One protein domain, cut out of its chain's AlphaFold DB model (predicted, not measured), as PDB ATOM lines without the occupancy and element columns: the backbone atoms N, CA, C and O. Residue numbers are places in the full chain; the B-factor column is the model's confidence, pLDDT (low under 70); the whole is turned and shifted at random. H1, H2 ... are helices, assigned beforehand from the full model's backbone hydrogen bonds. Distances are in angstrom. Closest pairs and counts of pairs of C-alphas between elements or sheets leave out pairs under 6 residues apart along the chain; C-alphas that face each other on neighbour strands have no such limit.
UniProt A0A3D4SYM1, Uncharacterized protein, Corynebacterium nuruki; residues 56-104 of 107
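Overview. This is residues 56 to 104 of the 107 residues of an uncharacterized protein of Corynebacterium nuruki (UniProt A0A3D4SYM1). Three short helices make a small rounded cluster, their centres at the corners of a triangle; each helix touches the other two, and they cross steeply instead of standing side by side. H1 and H2 cross almost at a right angle, and the longest helix, H3, runs past the first residue of H1 and the first part of H2. The printed part has 49 residues, with three named helices in the order H1, H2, H3 and no named strand, and its class is all helix. It is compact, with a radius of gyration of the C-alphas of 9.3 A, and the C-alphas span 23 by 19 by 16 A along their three main axes.

Along the chain. H1 covers residues 56 to 65 and measures 14.5 A from first to last C-alpha; C-alpha 56 is at (-38.376, 0.346, 18.666). Residues 66 to 72 form a short link to H2, residues 73 to 84, which measures 16.6 A and begins with C-alpha 73 at (-35.997, -10.267, 11.705). Residues 85 to 89 form a tight link to H3, residues 90 to 102, which measures 18.2 A and ends with C-alpha 102 at (-32.204, 2.272, 8.032). Residues 103 and 104 follow H3.

Arrangement. H1 and H2 touch, and their closest C-alphas, those of Val 59 and Phe 80, are 5.6 A apart. Their lines are about perpendicular, at 78 degrees. H1 also touches H3, where the closest C-alphas, those of His 56 and Ala 96, are 4.5 A apart. These two helices run the same way at a steep tilt of 50 degrees. H2 and H3 touch through residues 73 to 77 of H2 alone and residues 93 to 97 of H3 alone, with the C-alphas of Val 76 and Arg 97 closest at 6.7 A. They run opposite ways at a steep tilt of 66 degrees. The helix packing is mostly crossed, with 0 of the 3 touching pairs at a shallow tilt. In H2 and H3 every O i to N i+4 pair is within hydrogen-bond range; in H1 5 of 6 are.

Size, cuts and confidence. The two C-alphas farthest apart, those of His 85 and Gly 104, are 26.1 A from each other, while the first and last printed C-alphas, those of His 56 and Gly 104, are 15.4 A apart. The printed part has no cut, and neither link is long. The mean pLDDT of the printed part of this model is 78.6, and residues 56 to 57 are under 70.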
ATOM      1  N   HIS A  56     -39.228   0.821  19.742       63.31
ATOM      2  CA  HIS A  56     -38.376   0.346  18.666       63.31
ATOM      3  C   HIS A  56     -36.936   0.899  18.695       63.31
ATOM      4  O   HIS A  56     -36.059   0.249  18.133       63.31
ATOM      5  N   LEU A  57     -36.668   2.045  19.337       68.00
ATOM      6  CA  LEU A  57     -35.302   2.550  19.555       68.00
ATOM      7  C   LEU A  57     -34.554   1.708  20.594       68.00
ATOM      8  O   LEU A  57     -33.385   1.392  20.388       68.00
ATOM      9  N   ASP A  58     -35.248   1.263  21.641       76.06
ATOM     10  CA  ASP A  58     -34.661   0.403  22.678       76.06
ATOM     11  C   ASP A  58     -34.213  -0.943  22.097       76.06
ATOM     12  O   ASP A  58     -33.189  -1.493  22.491       76.06
ATOM     13  N   VAL A  59     -34.945  -1.450  21.097       77.00
ATOM     14  CA  VAL A  59     -34.587  -2.684  20.381       77.00
ATOM     15  C   VAL A  59     -33.284  -2.536  19.614       77.00
ATOM     16  O   VAL A  59     -32.469  -3.454  19.632       77.00
ATOM     17  N   LEU A  60     -33.072  -1.401  18.947       76.44
ATOM     18  CA  LEU A  60     -31.814  -1.142  18.251       76.44
ATOM     19  C   LEU A  60     -30.650  -1.062  19.239       76.44
ATOM     20  O   LEU A  60     -29.623  -1.691  19.001       76.44
ATOM     21  N   ALA A  61     -30.827  -0.323  20.338       77.44
ATOM     22  CA  ALA A  61     -29.811  -0.202  21.378       77.44
ATOM     23  C   ALA A  61     -29.426  -1.581  21.935       77.44
ATOM     24  O   ALA A  61     -28.251  -1.932  21.928       77.44
ATOM     25  N   ALA A  62     -30.411  -2.419  22.276       78.44
ATOM     26  CA  ALA A  62     -30.152  -3.770  22.771       78.44
ATOM     27  C   ALA A  62     -29.429  -4.666  21.751       78.44
ATOM     28  O   ALA A  62     -28.535  -5.422  22.122       78.44
ATOM     29  N   LEU A  63     -29.775  -4.584  20.461       81.19
ATOM     30  CA  LEU A  63     -29.089  -5.363  19.423       81.19
ATOM     31  C   LEU A  63     -27.621  -4.946  19.254       81.19
ATOM     32  O   LEU A  63     -26.774  -5.807  19.017       81.19
ATOM     33  N   ILE A  64     -27.327  -3.650  19.385       77.94
ATOM     34  CA  ILE A  64     -25.960  -3.114  19.339       77.94
ATOM     35  C   ILE A  64     -25.182  -3.536  20.590       77.94
ATOM     36  O   ILE A  64     -24.071  -4.050  20.461       77.94
ATOM     37  N   ASP A  65     -25.772  -3.378  21.775       76.19
ATOM     38  CA  ASP A  65     -25.136  -3.707  23.055       76.19
ATOM     39  C   ASP A  65     -24.821  -5.208  23.177       76.19
ATOM     40  O   ASP A  65     -23.773  -5.588  23.696       76.19
ATOM     41  N   GLU A  66     -25.686  -6.076  22.644       78.00
ATOM     42  CA  GLU A  66     -25.458  -7.527  22.601       78.00
ATOM     43  C   GLU A  66     -24.523  -7.975  21.458       78.00
ATOM     44  O   GLU A  66     -24.212  -9.163  21.348       78.00
ATOM     45  N   GLY A  67     -24.089  -7.062  20.582       77.56
ATOM     46  CA  GLY A  67     -23.260  -7.385  19.416       77.56
ATOM     47  C   GLY A  67     -23.964  -8.264  18.375       77.56
ATOM     48  O   GLY A  67     -23.303  -8.953  17.600       77.56
ATOM     49  N   ARG A  68     -25.304  -8.257  18.338       74.44
ATOM     50  CA  ARG A  68     -26.132  -9.083  17.439       74.44
ATOM     51  C   ARG A  68     -26.450  -8.399  16.111       74.44
ATOM     52  O   ARG A  68     -27.544  -8.543  15.573       74.44
ATOM     53  N   THR A  69     -25.504  -7.635  15.580       77.44
ATOM     54  CA  THR A  69     -25.621  -6.979  14.274       77.44
ATOM     55  C   THR A  69     -24.626  -7.599  13.286       77.44
ATOM     56  O   THR A  69     -23.454  -7.728  13.648       77.44
ATOM     57  N   PRO A  70     -25.021  -7.933  12.045       78.81
ATOM     58  CA  PRO A  70     -26.340  -7.712  11.451       78.81
ATOM     59  C   PRO A  70     -27.406  -8.671  12.017       78.81
ATOM     60  O   PRO A  70     -27.175  -9.870  12.142       78.81
ATOM     61  N   ALA A  71     -28.561  -8.116  12.385       81.81
ATOM     62  CA  ALA A  71     -29.645  -8.806  13.068       81.81
ATOM     63  C   ALA A  71     -30.647  -9.389  12.070       81.81
ATOM     64  O   ALA A  71     -31.065  -8.742  11.109       81.81
ATOM     65  N   THR A  72     -31.124 -10.597  12.334       83.12
ATOM     66  CA  THR A  72     -32.242 -11.188  11.597       83.12
ATOM     67  C   THR A  72     -33.585 -10.618  12.078       83.12
ATOM     68  O   THR A  72     -33.728 -10.207  13.234       83.12
ATOM     69  N   PRO A  73     -34.657 -10.671  11.263       80.31
ATOM     70  CA  PRO A  73     -35.997 -10.267  11.705       80.31
ATOM     71  C   PRO A  73     -36.515 -11.027  12.939       80.31
ATOM     72  O   PRO A  73     -37.393 -10.533  13.650       80.31
ATOM     73  N   GLN A  74     -36.003 -12.239  13.192       83.44
ATOM     74  CA  GLN A  74     -36.323 -13.015  14.391       83.44
ATOM     75  C   GLN A  74     -35.624 -12.448  15.631       83.44
ATOM     76  O   GLN A  74     -36.252 -12.354  16.684       83.44
ATOM     77  N   GLU A  75     -34.375 -12.004  15.500       81.62
ATOM     78  CA  GLU A  75     -33.611 -11.384  16.585       81.62
ATOM     79  C   GLU A  75     -34.180 -10.024  16.980       81.62
ATOM     80  O   GLU A  75     -34.308  -9.754  18.169       81.62
ATOM     81  N   VAL A  76     -34.664  -9.230  16.020       80.31
ATOM     82  CA  VAL A  76     -35.396  -7.981  16.311       80.31
ATOM     83  C   VAL A  76     -36.632  -8.253  17.183       80.31
ATOM     84  O   VAL A  76     -36.904  -7.534  18.144       80.31
ATOM     85  N   ARG A  77     -37.381  -9.326  16.893       81.50
ATOM     86  CA  ARG A  77     -38.546  -9.731  17.703       81.50
ATOM     87  C   ARG A  77     -38.140 -10.280  19.068       81.50
ATOM     88  O   ARG A  77     -38.844 -10.036  20.047       81.50
ATOM     89  N   ALA A  78     -37.043 -11.032  19.130       81.00
ATOM     90  CA  ALA A  78     -36.519 -11.571  20.377       81.00
ATOM     91  C   ALA A  78     -36.062 -10.442  21.309       81.00
ATOM     92  O   ALA A  78     -36.489 -10.425  22.459       81.00
ATOM     93  N   ALA A  79     -35.311  -9.466  20.792       79.38
ATOM     94  CA  ALA A  79     -34.879  -8.276  21.520       79.38
ATOM     95  C   ALA A  79     -36.076  -7.456  22.028       79.38
ATOM     96  O   ALA A  79     -36.128  -7.111  23.206       79.38
ATOM     97  N   PHE A  80     -37.107  -7.249  21.195       81.38
ATOM     98  CA  PHE A  80     -38.345  -6.591  21.635       81.38
ATOM     99  C   PHE A  80     -38.999  -7.326  22.811       81.38
ATOM    100  O   PHE A  80     -39.419  -6.702  23.782       81.38
ATOM    101  N   ARG A  81     -39.077  -8.659  22.746       83.00
ATOM    102  CA  ARG A  81     -39.667  -9.465  23.820       83.00
ATOM    103  C   ARG A  81     -38.840  -9.415  25.102       83.00
ATOM    104  O   ARG A  81     -39.426  -9.393  26.179       83.00
ATOM    105  N   THR A  82     -37.514  -9.419  24.992       80.44
ATOM    106  CA  THR A  82     -36.611  -9.307  26.143       80.44
ATOM    107  C   THR A  82     -36.777  -7.959  26.842       80.44
ATOM    108  O   THR A  82     -36.863  -7.931  28.063       80.44
ATOM    109  N   LEU A  83     -36.890  -6.869  26.077       78.62
ATOM    110  CA  LEU A  83     -37.013  -5.509  26.609       78.62
ATOM    111  C   LEU A  83     -38.397  -5.204  27.182       78.62
ATOM    112  O   LEU A  83     -38.514  -4.642  28.264       78.62
ATOM    113  N   HIS A  84     -39.457  -5.572  26.458       77.00
ATOM    114  CA  HIS A  84     -40.825  -5.145  26.778       77.00
ATOM    115  C   HIS A  84     -41.650  -6.224  27.487       77.00
ATOM    116  O   HIS A  84     -42.830  -6.011  27.759       77.00
ATOM    117  N   HIS A  85     -41.075  -7.410  27.730       81.50
ATOM    118  CA  HIS A  85     -41.736  -8.588  28.315       81.50
ATOM    119  C   HIS A  85     -43.060  -8.998  27.633       81.50
ATOM    120  O   HIS A  85     -43.857  -9.754  28.189       81.50
ATOM    121  N   ARG A  86     -43.294  -8.537  26.398       80.62
ATOM    122  CA  ARG A  86     -44.486  -8.816  25.589       80.62
ATOM    123  C   ARG A  86     -44.118  -9.033  24.132       80.62
ATOM    124  O   ARG A  86     -43.045  -8.640  23.675       80.62
ATOM    125  N   PHE A  87     -45.043  -9.613  23.374       77.06
ATOM    126  CA  PHE A  87     -44.888  -9.685  21.928       77.06
ATOM    127  C   PHE A  87     -45.125  -8.307  21.286       77.06
ATOM    128  O   PHE A  87     -46.064  -7.603  21.680       77.06
ATOM    129  N   PRO A  88     -44.298  -7.910  20.302       77.00
ATOM    130  CA  PRO A  88     -44.559  -6.713  19.520       77.00
ATOM    131  C   PRO A  88     -45.837  -6.888  18.703       77.00
ATOM    132  O   PRO A  88     -46.094  -7.955  18.138       77.00
ATOM    133  N   THR A  89     -46.615  -5.818  18.581       81.38
ATOM    134  CA  THR A  89     -47.679  -5.752  17.576       81.38
ATOM    135  C   THR A  89     -47.069  -5.748  16.163       81.38
ATOM    136  O   THR A  89     -45.899  -5.384  15.994       81.38
ATOM    137  N   PRO A  90     -47.827  -6.109  15.109       81.06
ATOM    138  CA  PRO A  90     -47.312  -6.100  13.737       81.06
ATOM    139  C   PRO A  90     -46.726  -4.745  13.307       81.06
ATOM    140  O   PRO A  90     -45.700  -4.705  12.630       81.06
ATOM    141  N   LEU A  91     -47.342  -3.641  13.744       78.94
ATOM    142  CA  LEU A  91     -46.877  -2.283  13.456       78.94
ATOM    143  C   LEU A  91     -45.553  -1.963  14.163       78.94
ATOM    144  O   LEU A  91     -44.655  -1.384  13.559       78.94
ATOM    145  N   GLU A  92     -45.409  -2.351  15.431       77.50
ATOM    146  CA  GLU A  92     -44.177  -2.140  16.202       77.50
ATOM    147  C   GLU A  92     -43.019  -2.967  15.648       77.50
ATOM    148  O   GLU A  92     -41.917  -2.446  15.495       77.50
ATOM    149  N   ALA A  93     -43.276  -4.223  15.276       78.06
ATOM    150  CA  ALA A  93     -42.281  -5.074  14.637       78.06
ATOM    151  C   ALA A  93     -41.820  -4.493  13.290       78.06
ATOM    152  O   ALA A  93     -40.628  -4.518  12.990       78.06
ATOM    153  N   ALA A  94     -42.746  -3.946  12.493       78.12
ATOM    154  CA  ALA A  94     -42.416  -3.283  11.235       78.12
ATOM    155  C   ALA A  94     -41.573  -2.017  11.453       78.12
ATOM    156  O   ALA A  94     -40.593  -1.814  10.740       78.12
ATOM    157  N   ARG A  95     -41.894  -1.200  12.467       79.88
ATOM    158  CA  ARG A  95     -41.109  -0.004  12.823       79.88
ATOM    159  C   ARG A  95     -39.715  -0.352  13.336       79.88
ATOM    160  O   ARG A  95     -38.750   0.235  12.867       79.88
ATOM    161  N   ALA A  96     -39.600  -1.323  14.242       78.44
ATOM    162  CA  ALA A  96     -38.310  -1.795  14.746       78.44
ATOM    163  C   ALA A  96     -37.441  -2.355  13.622       78.44
ATOM    164  O   ALA A  96     -36.278  -1.991  13.506       78.44
ATOM    165  N   ARG A  97     -38.025  -3.162  12.732       81.56
ATOM    166  CA  ARG A  97     -37.315  -3.659  11.554       81.56
ATOM    167  C   ARG A  97     -36.873  -2.521  10.635       81.56
ATOM    168  O   ARG A  97     -35.706  -2.482  10.283       81.56
ATOM    169  N   SER A  98     -37.774  -1.606  10.273       78.81
ATOM    170  CA  SER A  98     -37.456  -0.475   9.390       78.81
ATOM    171  C   SER A  98     -36.371   0.427   9.975       78.81
ATOM    172  O   SER A  98     -35.604   1.014   9.219       78.81
ATOM    173  N   LEU A  99     -36.308   0.541  11.302       78.25
ATOM    174  CA  LEU A  99     -35.263   1.283  11.984       78.25
ATOM    175  C   LEU A  99     -33.926   0.528  11.938       78.25
ATOM    176  O   LEU A  99     -32.923   1.103  11.552       78.25
ATOM    177  N   VAL A 100     -33.887  -0.773  12.240       79.38
ATOM    178  CA  VAL A 100     -32.649  -1.571  12.106       79.38
ATOM    179  C   VAL A 100     -32.156  -1.599  10.646       79.38
ATOM    180  O   VAL A 100     -30.954  -1.531  10.389       79.38
ATOM    181  N   GLU A 101     -33.082  -1.619   9.683       80.56
ATOM    182  CA  GLU A 101     -32.803  -1.527   8.246       80.56
ATOM    183  C   GLU A 101     -32.199  -0.180   7.847       80.56
ATOM    184  O   GLU A 101     -31.240  -0.152   7.081       80.56
ATOM    185  N   SER A 102     -32.709   0.937   8.380       78.19
ATOM    186  CA  SER A 102     -32.204   2.272   8.032       78.19
ATOM    187  C   SER A 102     -30.760   2.500   8.481       78.19
ATOM    188  O   SER A 102     -30.058   3.309   7.876       78.19
ATOM    189  N   PHE A 103     -30.299   1.761   9.493       77.00
ATOM    190  CA  PHE A 103     -28.898   1.736   9.921       77.00
ATOM    191  C   PHE A 103     -28.045   0.691   9.183       77.00
ATOM    192  O   PHE A 103     -26.848   0.597   9.442       77.00
ATOM    193  N   GLY A 104     -28.623  -0.090   8.262       78.88
ATOM    194  CA  GLY A 104     -27.911  -1.140   7.526       78.88
ATOM    195  C   GLY A 104     -27.508  -2.332   8.399       78.88
ATOM    196  O   GLY A 104     -26.541  -3.022   8.087       78.88
TER     197      GLY A 104